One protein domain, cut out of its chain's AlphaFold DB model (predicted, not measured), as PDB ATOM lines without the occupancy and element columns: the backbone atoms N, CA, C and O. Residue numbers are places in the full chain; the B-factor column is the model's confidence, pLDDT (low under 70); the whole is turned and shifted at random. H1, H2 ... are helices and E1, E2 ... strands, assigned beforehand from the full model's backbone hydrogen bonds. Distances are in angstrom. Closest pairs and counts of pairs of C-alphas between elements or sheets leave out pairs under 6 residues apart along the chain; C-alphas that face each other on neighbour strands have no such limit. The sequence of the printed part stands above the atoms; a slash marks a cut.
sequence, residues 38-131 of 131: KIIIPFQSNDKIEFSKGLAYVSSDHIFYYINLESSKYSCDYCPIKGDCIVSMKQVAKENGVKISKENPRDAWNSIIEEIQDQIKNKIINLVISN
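What this domain is: This is residues 38 to 131 of the 131 residues of an uncharacterized protein of Acidianus brierleyi (UniProt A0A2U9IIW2). A two-stranded hairpin, E3 and E4, has helices H1 and H2 over one face, side by side at a shallow angle, while the stretch of residues 39 to 40 pairs along E3. A second hairpin, E1 and E2, extends to one side, E2 running on into E3, and residues 121 to 131, of which 121 to 129 belong to the long helix H2, stick out as an arm. The printed part has 94 residues, with four named strands followed by two named helices; each sheet, E1 - E2 and E3 - E4, is antiparallel, and the class is mixed. The whole is compact, with a radius of gyration of the C-alphas of 14.3 A, yet elongated, spanning 49 by 32 by 25 A.

Where its parts are: E3 covers residues 54 to 58, 13.8 A long, and E4 residues 64 to 68, 13.6 A. E1 is residues 43 to 46, beginning at C-alpha 43 (23.272, -25.315, -37.858), and E2 is residues 48 to 51. H1 covers residues 82 to 95, 20.2 A. H2 covers residues 105 to 129, 36.2 A, ending at C-alpha 129 (6.186, -12.762, -32.072).

How they stand to each other: In the hairpin E3 and E4, N 57 and O 65 are 2.8 A apart, within hydrogen-bond range. The closest C-alphas of E4 and H1, Tyr 65 and Ser 88, are 6.6 A apart; those of E3 and H2, Gly 54 and Ile 113, 6.9 A. H1 and H2 touch, H2 with residues 105 to 112 alone, closest at the C-alphas of Met 89 and Trp 109, 6.4 A, at a shallow tilt of 28 degrees, the same way. In the hairpin E1 and E2, N 44 and O 50 are 2.8 A apart, within range. E2 runs on into E3 at 59 degrees; E1 and H2 are apart. In H1 and H2 every O i to N i+4 pair is within hydrogen-bond range.

The domain as a whole: The C-alphas farthest apart, of Asp 77 and Asn 131, are 50.3 A apart. The printed part has no cut. The link from E4 to H1, 13 residues, is long, and its residues 76 to 81 stand free. The pLDDT is under 70 at residues 72 to 79 and 130 to 131.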
ATOM      1  N   LYS A  38      22.112 -14.334 -49.766       82.12
ATOM      2  CA  LYS A  38      23.256 -13.514 -49.358       82.12
ATOM      3  C   LYS A  38      24.131 -14.247 -48.337       82.12
ATOM      4  O   LYS A  38      25.345 -14.079 -48.332       82.12
ATOM      5  N   ILE A  39      23.521 -15.091 -47.502       87.62
ATOM      6  CA  ILE A  39      24.197 -15.822 -46.431       87.62
ATOM      7  C   ILE A  39      23.609 -17.225 -46.239       87.62
ATOM      8  O   ILE A  39      22.394 -17.405 -46.295       87.62
ATOM      9  N   ILE A  40      24.477 -18.205 -45.990       86.88
ATOM     10  CA  ILE A  40      24.151 -19.539 -45.478       86.88
ATOM     11  C   ILE A  40      24.847 -19.684 -44.133       86.88
ATOM     12  O   ILE A  40      26.062 -19.497 -44.040       86.88
ATOM     13  N   ILE A  41      24.086 -20.064 -43.112       86.44
ATOM     14  CA  ILE A  41      24.615 -20.368 -41.785       86.44
ATOM     15  C   ILE A  41      24.313 -21.834 -41.489       86.44
ATOM     16  O   ILE A  41      23.136 -22.198 -41.418       86.44
ATOM     17  N   PRO A  42      25.338 -22.689 -41.349       83.69
ATOM     18  CA  PRO A  42      25.130 -24.067 -40.948       83.69
ATOM     19  C   PRO A  42      24.644 -24.115 -39.498       83.69
ATOM     20  O   PRO A  42      25.073 -23.321 -38.658       83.69
ATOM     21  N   PHE A  43      23.749 -25.049 -39.207       84.56
ATOM     22  CA  PHE A  43      23.272 -25.315 -37.858       84.56
ATOM     23  C   PHE A  43      23.095 -26.816 -37.653       84.56
ATOM     24  O   PHE A  43      22.908 -27.572 -38.609       84.56
ATOM     25  N   GLN A  44      23.146 -27.234 -36.396       82.75
ATOM     26  CA  GLN A  44      22.808 -28.574 -35.945       82.75
ATOM     27  C   GLN A  44      21.582 -28.494 -35.037       82.75
ATOM     28  O   GLN A  44      21.315 -27.464 -34.414       82.75
ATOM     29  N   SER A  45      20.808 -29.577 -34.999       78.56
ATOM     30  CA  SER A  45      19.633 -29.677 -34.142       78.56
ATOM     31  C   SER A  45      19.674 -30.990 -33.376       78.56
ATOM     32  O   SER A  45      19.312 -32.033 -33.910       78.56
ATOM     33  N   ASN A  46      20.137 -30.903 -32.130       70.38
ATOM     34  CA  ASN A  46      20.066 -31.959 -31.124       70.38
ATOM     35  C   ASN A  46      19.362 -31.333 -29.909       70.38
ATOM     36  O   ASN A  46      20.008 -30.725 -29.063       70.38
ATOM     37  N   ASP A  47      18.027 -31.348 -29.907       77.50
ATOM     38  CA  ASP A  47      17.113 -30.689 -28.946       77.50
ATOM     39  C   ASP A  47      17.093 -29.147 -28.943       77.50
ATOM     40  O   ASP A  47      16.077 -28.538 -28.604       77.50
ATOM     41  N   LYS A  48      18.177 -28.492 -29.364       77.25
ATOM     42  CA  LYS A  48      18.264 -27.038 -29.579       77.25
ATOM     43  C   LYS A  48      18.892 -26.739 -30.936       77.25
ATOM     44  O   LYS A  48      19.637 -27.556 -31.470       77.25
ATOM     45  N   ILE A  49      18.573 -25.573 -31.503       77.44
ATOM     46  CA  ILE A  49      19.249 -25.068 -32.703       77.44
ATOM     47  C   ILE A  49      20.583 -24.467 -32.267       77.44
ATOM     48  O   ILE A  49      20.609 -23.440 -31.588       77.44
ATOM     49  N   GLU A  50      21.675 -25.091 -32.688       82.06
ATOM     50  CA  GLU A  50      23.032 -24.597 -32.472       82.06
ATOM     51  C   GLU A  50      23.654 -24.235 -33.813       82.06
ATOM     52  O   GLU A  50      23.749 -25.066 -34.716       82.06
ATOM     53  N   PHE A  51      24.059 -22.977 -33.972       86.75
ATOM     54  CA  PHE A  51      24.742 -22.554 -35.185       86.75
ATOM     55  C   PHE A  51      26.202 -23.000 -35.160       86.75
ATOM     56  O   PHE A  51      26.904 -22.832 -34.165       86.75
ATOM     57  N   SER A  52      26.666 -23.526 -36.289       85.69
ATOM     58  CA  SER A  52      28.066 -23.877 -36.489       85.69
ATOM     59  C   SER A  52      28.944 -22.632 -36.546       85.69
ATOM     60  O   SER A  52      28.499 -21.535 -36.902       85.69
ATOM     61  N   LYS A  53      30.241 -22.809 -36.288       84.38
ATOM     62  CA  LYS A  53      31.232 -21.723 -36.391       84.38
ATOM     63  C   LYS A  53      31.707 -21.543 -37.831       84.38
ATOM     64  O   LYS A  53      32.887 -21.672 -38.151       84.38
ATOM     65  N   GLY A  54      30.769 -21.272 -38.728       87.00
ATOM     66  CA  GLY A  54      31.044 -21.083 -40.143       87.00
ATOM     67  C   GLY A  54      29.916 -20.357 -40.853       87.00
ATOM     68  O   GLY A  54      28.796 -20.269 -40.353       87.00
ATOM     69  N   LEU A  55      30.220 -19.835 -42.035       89.19
ATOM     70  CA  LEU A  55      29.221 -19.269 -42.928       89.19
ATOM     71  C   LEU A  55      29.663 -19.397 -44.385       89.19
ATOM     72  O   LEU A  55      30.856 -19.494 -44.692       89.19
ATOM     73  N   ALA A  56      28.686 -19.370 -45.283       88.25
ATOM     74  CA  ALA A  56      28.908 -19.068 -46.687       88.25
ATOM     75  C   ALA A  56      28.228 -17.739 -47.021       88.25
ATOM     76  O   ALA A  56      27.109 -17.487 -46.576       88.25
ATOM     77  N   TYR A  57      28.893 -16.885 -47.788       86.88
ATOM     78  CA  TYR A  57      28.441 -15.530 -48.074       86.88
ATOM     79  C   TYR A  57      28.638 -15.182 -49.540       86.88
ATOM     80  O   TYR A  57      29.678 -15.495 -50.114       86.88
ATOM     81  N   VAL A  58      27.666 -14.490 -50.126       85.81
ATOM     82  CA  VAL A  58      27.794 -13.884 -51.454       85.81
ATOM     83  C   VAL A  58      27.788 -12.374 -51.272       85.81
ATOM     84  O   VAL A  58      26.800 -11.805 -50.810       85.81
ATOM     85  N   SER A  59      28.910 -11.741 -51.604       83.88
ATOM     86  CA  SER A  59      29.053 -10.279 -51.558       83.88
ATOM     87  C   SER A  59      28.213  -9.567 -52.609       83.88
ATOM     88  O   SER A  59      27.769 -10.173 -53.588       83.88
ATOM     89  N   SER A  60      28.062  -8.251 -52.442       83.31
ATOM     90  CA  SER A  60      27.458  -7.376 -53.457       83.31
ATOM     91  C   SER A  60      28.153  -7.469 -54.817       83.31
ATOM     92  O   SER A  60      27.503  -7.302 -55.842       83.31
ATOM     93  N   ASP A  61      29.448  -7.790 -54.822       81.75
ATOM     94  CA  ASP A  61      30.271  -7.926 -56.029       81.75
ATOM     95  C   ASP A  61      30.235  -9.358 -56.604       81.75
ATOM     96  O   ASP A  61      31.064  -9.730 -57.432       81.75
ATOM     97  N   HIS A  62      29.287 -10.186 -56.146       78.56
ATOM     98  CA  HIS A  62      29.098 -11.585 -56.545       78.56
ATOM     99  C   HIS A  62      30.286 -12.518 -56.248       78.56
ATOM    100  O   HIS A  62      30.389 -13.605 -56.819       78.56
ATOM    101  N   ILE A  63      31.160 -12.141 -55.313       79.38
ATOM    102  CA  ILE A  63      32.234 -13.010 -54.818       79.38
ATOM    103  C   ILE A  63      31.681 -13.900 -53.704       79.38
ATOM    104  O   ILE A  63      31.066 -13.401 -52.755       79.38
ATOM    105  N   PHE A  64      31.923 -15.207 -53.826       80.75
ATOM    106  CA  PHE A  64      31.572 -16.209 -52.826       80.75
ATOM    107  C   PHE A  64      32.695 -16.376 -51.798       80.75
ATOM    108  O   PHE A  64      33.834 -16.681 -52.150       80.75
ATOM    109  N   TYR A  65      32.355 -16.228 -50.522       83.94
ATOM    110  CA  TYR A  65      33.238 -16.481 -49.389       83.94
ATOM    111  C   TYR A  65      32.707 -17.657 -48.579       83.94
ATOM    112  O   TYR A  65      31.523 -17.712 -48.253       83.94
ATOM    113  N   TYR A  66      33.591 -18.580 -48.217       85.69
ATOM    114  CA  TYR A  66      33.269 -19.697 -47.338       85.69
ATOM    115  C   TYR A  66      34.287 -19.769 -46.210       85.69
ATOM    116  O   TYR A  66      35.493 -19.804 -46.456       85.69
ATOM    117  N   ILE A  67      33.789 -19.809 -44.977       85.81
ATOM    118  CA  ILE A  67      34.608 -19.952 -43.780       85.81
ATOM    119  C   ILE A  67      34.033 -21.054 -42.894       85.81
ATOM    120  O   ILE A  67      32.831 -21.112 -42.635       85.81
ATOM    121  N   ASN A  68      34.915 -21.930 -42.424       86.38
ATOM    122  CA  ASN A  68      34.607 -22.961 -41.445       86.38
ATOM    123  C   ASN A  68      35.705 -22.953 -40.376       86.38
ATOM    124  O   ASN A  68      36.815 -23.432 -40.615       86.38
ATOM    125  N   LEU A  69      35.387 -22.388 -39.212       84.56
ATOM    126  CA  LEU A  69      36.300 -22.272 -38.076       84.56
ATOM    127  C   LEU A  69      36.339 -23.535 -37.205       84.56
ATOM    128  O   LEU A  69      37.168 -23.606 -36.300       84.56
ATOM    129  N   GLU A  70      35.493 -24.532 -37.466       82.44
ATOM    130  CA  GLU A  70      35.569 -25.851 -36.819       82.44
ATOM    131  C   GLU A  70      36.710 -26.683 -37.417       82.44
ATOM    132  O   GLU A  70      37.279 -27.554 -36.765       82.44
ATOM    133  N   SER A  71      37.108 -26.367 -38.652       77.06
ATOM    134  CA  SER A  71      38.257 -26.989 -39.293       77.06
ATOM    135  C   SER A  71      39.579 -26.475 -38.713       77.06
ATOM    136  O   SER A  71      39.871 -25.271 -38.680       77.06
ATOM    137  N   SER A  72      40.437 -27.410 -38.312       69.12
ATOM    138  CA  SER A  72      41.847 -27.165 -37.987       69.12
ATOM    139  C   SER A  72      42.757 -27.232 -39.219       69.12
ATOM    140  O   SER A  72      43.945 -26.948 -39.130       69.12
ATOM    141  N   LYS A  73      42.222 -27.531 -40.414       65.88
ATOM    142  CA  LYS A  73      43.026 -27.692 -41.642       65.88
ATOM    143  C   LYS A  73      43.881 -26.460 -41.985       65.88
ATOM    144  O   LYS A  73      44.907 -26.595 -42.641       65.88
ATOM    145  N   TYR A  74      43.471 -25.277 -41.526       61.22
ATOM    146  CA  TYR A  74      44.195 -24.012 -41.699       61.22
ATOM    147  C   TYR A  74      44.625 -23.368 -40.367       61.22
ATOM    148  O   TYR A  74      44.864 -22.164 -40.321       61.22
ATOM    149  N   SER A  75      44.692 -24.138 -39.270       57.84
ATOM    150  CA  SER A  75      45.190 -23.660 -37.968       57.84
ATOM    151  C   SER A  75      46.709 -23.779 -37.801       57.84
ATOM    152  O   SER A  75      47.211 -23.467 -36.730       57.84
ATOM    153  N   CYS A  76      47.430 -24.258 -38.818       48.31
ATOM    154  CA  CYS A  76      48.881 -24.435 -38.767       48.31
ATOM    155  C   CYS A  76      49.635 -23.096 -38.856       48.31
ATOM    156  O   CYS A  76      49.121 -22.127 -39.418       48.31
ATOM    157  N   ASP A  77      50.881 -23.082 -38.364       52.25
ATOM    158  CA  ASP A  77      51.789 -21.923 -38.229       52.25
ATOM    159  C   ASP A  77      51.958 -21.059 -39.496       52.25
ATOM    160  O   ASP A  77      52.343 -19.891 -39.423       52.25
ATOM    161  N   TYR A  78      51.615 -21.607 -40.665       54.50
ATOM    162  CA  TYR A  78      51.541 -20.897 -41.935       54.50
ATOM    163  C   TYR A  78      50.163 -21.091 -42.582       54.50
ATOM    164  O   TYR A  78      49.833 -22.166 -43.083       54.50
ATOM    165  N   CYS A  79      49.356 -20.027 -42.597       66.50
ATOM    166  CA  CYS A  79      48.085 -19.999 -43.314       66.50
ATOM    167  C   CYS A  79      48.306 -19.394 -44.712       66.50
ATOM    168  O   CYS A  79      48.464 -18.171 -44.817       66.50
ATOM    169  N   PRO A  80      48.296 -20.201 -45.795       71.06
ATOM    170  CA  PRO A  80      48.598 -19.727 -47.152       71.06
ATOM    171  C   PRO A  80      47.574 -18.705 -47.671       71.06
ATOM    172  O   PRO A  80      47.841 -17.983 -48.622       71.06
ATOM    173  N   ILE A  81      46.414 -18.625 -47.016       74.94
ATOM    174  CA  ILE A  81      45.277 -17.777 -47.380       74.94
ATOM    175  C   ILE A  81      45.053 -16.635 -46.377       74.94
ATOM    176  O   ILE A  81      43.961 -16.079 -46.311       74.94
ATOM    177  N   LYS A  82      46.053 -16.270 -45.556       79.50
ATOM    178  CA  LYS A  82      45.892 -15.230 -44.517       79.50
ATOM    179  C   LYS A  82      45.417 -13.889 -45.092       79.50
ATOM    180  O   LYS A  82      44.561 -13.244 -44.493       79.50
ATOM    181  N   GLY A  83      45.953 -13.485 -46.247       82.81
ATOM    182  CA  GLY A  83      45.537 -12.262 -46.941       82.81
ATOM    183  C   GLY A  83      44.065 -12.313 -47.348       82.81
ATOM    184  O   GLY A  83      43.289 -11.445 -46.951       82.81
ATOM    185  N   ASP A  84      43.669 -13.379 -48.043       82.69
ATOM    186  CA  ASP A  84      42.287 -13.589 -48.484       82.69
ATOM    187  C   ASP A  84      41.318 -13.692 -47.303       82.69
ATOM    188  O   ASP A  84      40.219 -13.143 -47.349       82.69
ATOM    189  N   CYS A  85      41.743 -14.319 -46.204       83.31
ATOM    190  CA  CYS A  85      40.991 -14.407 -44.957       83.31
ATOM    191  C   CYS A  85      40.696 -13.014 -44.377       83.31
ATOM    192  O   CYS A  85      39.560 -12.737 -44.007       83.31
ATOM    193  N   ILE A  86      41.682 -12.111 -44.355       88.50
ATOM    194  CA  ILE A  86      41.502 -10.735 -43.862       88.50
ATOM    195  C   ILE A  86      40.630  -9.909 -44.818       88.50
ATOM    196  O   ILE A  86      39.787  -9.135 -44.363       88.50
ATOM    197  N   VAL A  87      40.833 -10.042 -46.131       90.25
ATOM    198  CA  VAL A  87      40.064  -9.297 -47.142       90.25
ATOM    199  C   VAL A  87      38.593  -9.704 -47.107       90.25
ATOM    200  O   VAL A  87      37.724  -8.844 -46.964       90.25
ATOM    201  N   SER A  88      38.318 -11.009 -47.161       89.25
ATOM    202  CA  SER A  88      36.956 -11.548 -47.074       89.25
ATOM    203  C   SER A  88      36.280 -11.165 -45.756       89.25
ATOM    204  O   SER A  88      35.140 -10.709 -45.775       89.25
ATOM    205  N   MET A  89      36.998 -11.227 -44.629       92.19
ATOM    206  CA  MET A  89      36.495 -10.793 -43.322       92.19
ATOM    207  C   MET A  89      36.039  -9.334 -43.333       92.19
ATOM    208  O   MET A  89      34.934  -9.022 -42.894       92.19
ATOM    209  N   LYS A  90      36.881  -8.432 -43.854       93.44
ATOM    210  CA  LYS A  90      36.567  -7.001 -43.942       93.44
ATOM    211  C   LYS A  90      35.356  -6.743 -44.828       93.44
ATOM    212  O   LYS A  90      34.515  -5.923 -44.462       93.44
ATOM    213  N   GLN A  91      35.254  -7.447 -45.955       93.25
ATOM    214  CA  GLN A  91      34.115  -7.319 -46.858       93.25
ATOM    215  C   GLN A  91      32.814  -7.771 -46.182       93.25
ATOM    216  O   GLN A  91      31.845  -7.014 -46.151       93.25
ATOM    217  N   VAL A  92      32.807  -8.965 -45.577       92.56
ATOM    218  CA  VAL A  92      31.626  -9.511 -44.893       92.56
ATOM    219  C   VAL A  92      31.219  -8.631 -43.709       92.56
ATOM    220  O   VAL A  92      30.038  -8.323 -43.564       92.56
ATOM    221  N   ALA A  93      32.168  -8.166 -42.894       94.56
ATOM    222  CA  ALA A  93      31.877  -7.267 -41.778       94.56
ATOM    223  C   ALA A  93      31.229  -5.956 -42.256       94.56
ATOM    224  O   ALA A  93      30.177  -5.560 -41.752       94.56
ATOM    225  N   LYS A  94      31.810  -5.323 -43.284       95.44
ATOM    226  CA  LYS A  94      31.311  -4.073 -43.868       95.44
ATOM    227  C   LYS A  94      29.884  -4.219 -44.395       95.44
ATOM    228  O   LYS A  94      29.032  -3.395 -44.079       95.44
ATOM    229  N   GLU A  95      29.612  -5.259 -45.179       94.31
ATOM    230  CA  GLU A  95      28.295  -5.457 -45.799       94.31
ATOM    231  C   GLU A  95      27.184  -5.859 -44.816       94.31
ATOM    232  O   GLU A  95      26.004  -5.777 -45.168       94.31
ATOM    233  N   ASN A  96      27.544  -6.298 -43.606       92.75
ATOM    234  CA  ASN A  96      26.603  -6.616 -42.528       92.75
ATOM    235  C   ASN A  96      26.615  -5.573 -41.393       92.75
ATOM    236  O   ASN A  96      25.948  -5.767 -40.382       92.75
ATOM    237  N   GLY A  97      27.361  -4.470 -41.537       94.25
ATOM    238  CA  GLY A  97      27.433  -3.416 -40.518       94.25
ATOM    239  C   GLY A  97      28.070  -3.855 -39.194       94.25
ATOM    240  O   GLY A  97      27.801  -3.251 -38.159       94.25
ATOM    241  N   VAL A  98      28.906  -4.898 -39.212       95.25
ATOM    242  CA  VAL A  98      29.567  -5.454 -38.023       95.25
ATOM    243  C   VAL A  98      30.945  -4.817 -37.842       95.25
ATOM    244  O   VAL A  98      31.710  -4.670 -38.796       95.25
ATOM    245  N   LYS A  99      31.288  -4.438 -36.607       93.56
ATOM    246  CA  LYS A  99      32.609  -3.886 -36.276       93.56
ATOM    247  C   LYS A  99      33.613  -5.006 -36.008       93.56
ATOM    248  O   LYS A  99      33.329  -5.940 -35.270       93.56
ATOM    249  N   ILE A 100      34.819  -4.865 -36.552       92.62
ATOM    250  CA  ILE A 100      35.935  -5.777 -36.282       92.62
ATOM    251  C   ILE A 100      36.632  -5.311 -35.004       92.62
ATOM    252  O   ILE A 100      37.144  -4.195 -34.961       92.62
ATOM    253  N   SER A 101      36.641  -6.153 -33.972       85.19
ATOM    254  CA  SER A 101      37.132  -5.804 -32.628       85.19
ATOM    255  C   SER A 101      38.357  -6.603 -32.171       85.19
ATOM    256  O   SER A 101      38.930  -6.292 -31.130       85.19
ATOM    257  N   LYS A 102      38.761  -7.637 -32.919       87.38
ATOM    258  CA  LYS A 102      39.871  -8.534 -32.563       87.38
ATOM    259  C   LYS A 102      41.027  -8.387 -33.549       87.38
ATOM    260  O   LYS A 102      40.805  -8.255 -34.751       87.38
ATOM    261  N   GLU A 103      42.254  -8.450 -33.035       84.31
ATOM    262  CA  GLU A 103      43.473  -8.390 -33.853       84.31
ATOM    263  C   GLU A 103      43.764  -9.719 -34.558       84.31
ATOM    264  O   GLU A 103      44.190  -9.739 -35.715       84.31
ATOM    265  N   ASN A 104      43.509 -10.842 -33.880       87.19
ATOM    266  CA  ASN A 104      43.660 -12.166 -34.468       87.19
ATOM    267  C   ASN A 104      42.549 -12.405 -35.513       87.19
ATOM    268  O   ASN A 104      41.370 -12.346 -35.158       87.19
ATOM    269  N   PRO A 105      42.879 -12.725 -36.781       86.31
ATOM    270  CA  PRO A 105      41.876 -12.920 -37.829       86.31
ATOM    271  C   PRO A 105      40.873 -14.044 -37.553       86.31
ATOM    272  O   PRO A 105      39.722 -13.941 -37.968       86.31
ATOM    273  N   ARG A 106      41.282 -15.119 -36.866       85.62
ATOM    274  CA  ARG A 106      40.386 -16.236 -36.530       85.62
ATOM    275  C   ARG A 106      39.360 -15.803 -35.486       85.62
ATOM    276  O   ARG A 106      38.173 -16.059 -35.664       85.62
ATOM    277  N   ASP A 107      39.813 -15.105 -34.448       89.00
ATOM    278  CA  ASP A 107      38.938 -14.594 -33.387       89.00
ATOM    279  C   ASP A 107      38.013 -13.492 -33.909       89.00
ATOM    280  O   ASP A 107      36.838 -13.430 -33.548       89.00
ATOM    281  N   ALA A 108      38.528 -12.646 -34.805       91.38
ATOM    282  CA  ALA A 108      37.745 -11.630 -35.493       91.38
ATOM    283  C   ALA A 108      36.635 -12.263 -36.341       91.38
ATOM    284  O   ALA A 108      35.481 -11.855 -36.229       91.38
ATOM    285  N   TRP A 109      36.951 -13.299 -37.125       91.38
ATOM    286  CA  TRP A 109      35.945 -14.073 -37.852       91.38
ATOM    287  C   TRP A 109      34.902 -14.691 -36.928       91.38
ATOM    288  O   TRP A 109      33.715 -14.590 -37.226       91.38
ATOM    289  N   ASN A 110      35.321 -15.300 -35.816       91.44
ATOM    290  CA  ASN A 110      34.390 -15.904 -34.864       91.44
ATOM    291  C   ASN A 110      33.401 -14.860 -34.324       91.44
ATOM    292  O   ASN A 110      32.196 -15.072 -34.387       91.44
ATOM    293  N   SER A 111      33.908 -13.698 -33.901       93.25
ATOM    294  CA  SER A 111      33.076 -12.597 -33.404       93.25
ATOM    295  C   SER A 111      32.115 -12.052 -34.467       93.25
ATOM    296  O   SER A 111      30.971 -11.743 -34.148       93.25
ATOM    297  N   ILE A 112      32.548 -11.947 -35.728       93.94
ATOM    298  CA  ILE A 112      31.676 -11.502 -36.826       93.94
ATOM    299  C   ILE A 112      30.562 -12.519 -37.086       93.94
ATOM    300  O   ILE A 112      29.415 -12.131 -37.291       93.94
ATOM    301  N   ILE A 113      30.897 -13.811 -37.101       93.12
ATOM    302  CA  ILE A 113      29.930 -14.888 -37.325       93.12
ATOM    303  C   ILE A 113      28.876 -14.888 -36.212       93.12
ATOM    304  O   ILE A 113      27.689 -14.937 -36.525       93.12
ATOM    305  N   GLU A 114      29.291 -14.780 -34.950       93.06
ATOM    306  CA  GLU A 114      28.391 -14.724 -33.790       93.06
ATOM    307  C   GLU A 114      27.433 -13.526 -33.873       93.06
ATOM    308  O   GLU A 114      26.220 -13.702 -33.774       93.06
ATOM    309  N   GLU A 115      27.945 -12.329 -34.175       94.56
ATOM    310  CA  GLU A 115      27.116 -11.125 -34.318       94.56
ATOM    311  C   GLU A 115      26.071 -11.283 -35.437       94.56
ATOM    312  O   GLU A 115      24.894 -10.960 -35.269       94.56
ATOM    313  N   ILE A 116      26.477 -11.821 -36.591       93.25
ATOM    314  CA  ILE A 116      25.567 -12.067 -37.716       93.25
ATOM    315  C   ILE A 116      24.498 -13.105 -37.342       93.25
ATOM    316  O   ILE A 116      23.321 -12.938 -37.681       93.25
ATOM    317  N   GLN A 117      24.888 -14.172 -36.644       91.94
ATOM    318  CA  GLN A 117      23.958 -15.189 -36.154       91.94
ATOM    319  C   GLN A 117      22.935 -14.581 -35.196       91.94
ATOM    320  O   GLN A 117      21.745 -14.864 -35.329       91.94
ATOM    321  N   ASP A 118      23.359 -13.711 -34.286       91.38
ATOM    322  CA  ASP A 118      22.466 -13.060 -33.331       91.38
ATOM    323  C   ASP A 118      21.509 -12.074 -34.007       91.38
ATOM    324  O   ASP A 118      20.310 -12.078 -33.719       91.38
ATOM    325  N   GLN A 119      21.975 -11.309 -35.000       91.31
ATOM    326  CA  GLN A 119      21.096 -10.481 -35.831       91.31
ATOM    327  C   GLN A 119      20.009 -11.313 -36.527       91.31
ATOM    328  O   GLN A 119      18.862 -10.871 -36.638       91.31
ATOM    329  N   ILE A 120      20.346 -12.516 -37.000       88.00
ATOM    330  CA  ILE A 120      19.392 -13.421 -37.652       88.00
ATOM    331  C   ILE A 120      18.433 -14.040 -36.638       88.00
ATOM    332  O   ILE A 120      17.226 -14.016 -36.881       88.00
ATOM    333  N   LYS A 121      18.927 -14.529 -35.494       86.69
ATOM    334  CA  LYS A 121      18.082 -15.029 -34.398       86.69
ATOM    335  C   LYS A 121      17.053 -13.982 -33.991       86.69
ATOM    336  O   LYS A 121      15.864 -14.282 -33.966       86.69
ATOM    337  N   ASN A 122      17.489 -12.746 -33.763       87.75
ATOM    338  CA  ASN A 122      16.613 -11.651 -33.355       87.75
ATOM    339  C   ASN A 122      15.550 -11.344 -34.415       87.75
ATOM    340  O   ASN A 122      14.382 -11.156 -34.084       87.75
ATOM    341  N   LYS A 123      15.916 -11.356 -35.705       86.38
ATOM    342  CA  LYS A 123      14.943 -11.203 -36.798       86.38
ATOM    343  C   LYS A 123      13.915 -12.334 -36.820       86.38
ATOM    344  O   LYS A 123      12.732 -12.054 -36.972       86.38
ATOM    345  N   ILE A 124      14.347 -13.586 -36.659       83.12
ATOM    346  CA  ILE A 124      13.449 -14.751 -36.635       83.12
ATOM    347  C   ILE A 124      12.494 -14.665 -35.441       83.12
ATOM    348  O   ILE A 124      11.289 -14.802 -35.622       83.12
ATOM    349  N   ILE A 125      13.013 -14.386 -34.244       82.00
ATOM    350  CA  ILE A 125      12.212 -14.242 -33.023       82.00
ATOM    351  C   ILE A 125      11.146 -13.153 -33.208       82.00
ATOM    352  O   ILE A 125       9.969 -13.398 -32.955       82.00
ATOM    353  N   ASN A 126      11.526 -11.987 -33.732       82.50
ATOM    354  CA  ASN A 126      10.589 -10.885 -33.961       82.50
ATOM    355  C   ASN A 126       9.498 -11.232 -34.987       82.50
ATOM    356  O   ASN A 126       8.357 -10.805 -34.823       82.50
ATOM    357  N   LEU A 127       9.817 -12.016 -36.022       79.25
ATOM    358  CA  LEU A 127       8.833 -12.498 -37.000       79.25
ATOM    359  C   LEU A 127       7.836 -13.490 -36.394       79.25
ATOM    360  O   LEU A 127       6.677 -13.498 -36.796       79.25
ATOM    361  N   VAL A 128       8.277 -14.323 -35.448       75.69
ATOM    362  CA  VAL A 128       7.400 -15.272 -34.746       75.69
ATOM    363  C   VAL A 128       6.482 -14.547 -33.763       75.69
ATOM    364  O   VAL A 128       5.316 -14.894 -33.683       75.69
ATOM    365  N   ILE A 129       6.980 -13.532 -33.050       70.88
ATOM    366  CA  ILE A 129       6.186 -12.762 -32.072       70.88
ATOM    367  C   ILE A 129       5.164 -11.834 -32.753       70.88
ATOM    368  O   ILE A 129       4.150 -11.489 -32.153       70.88
ATOM    369  N   SER A 130       5.431 -11.403 -33.989       62.88
ATOM    370  CA  SER A 130       4.552 -10.490 -34.739       62.88
ATOM    371  C   SER A 130       3.416 -11.191 -35.504       62.88
ATOM    372  O   SER A 130       2.641 -10.500 -36.167       62.88
ATOM    373  N   ASN A 131       3.337 -12.525 -35.448       49.75
ATOM    374  CA  ASN A 131       2.271 -13.357 -36.022       49.75
ATOM    375  C   ASN A 131       1.423 -13.985 -34.914       49.75
ATOM    376  O   ASN A 131       0.239 -14.266 -35.195       49.75
TER     377      ASN A 131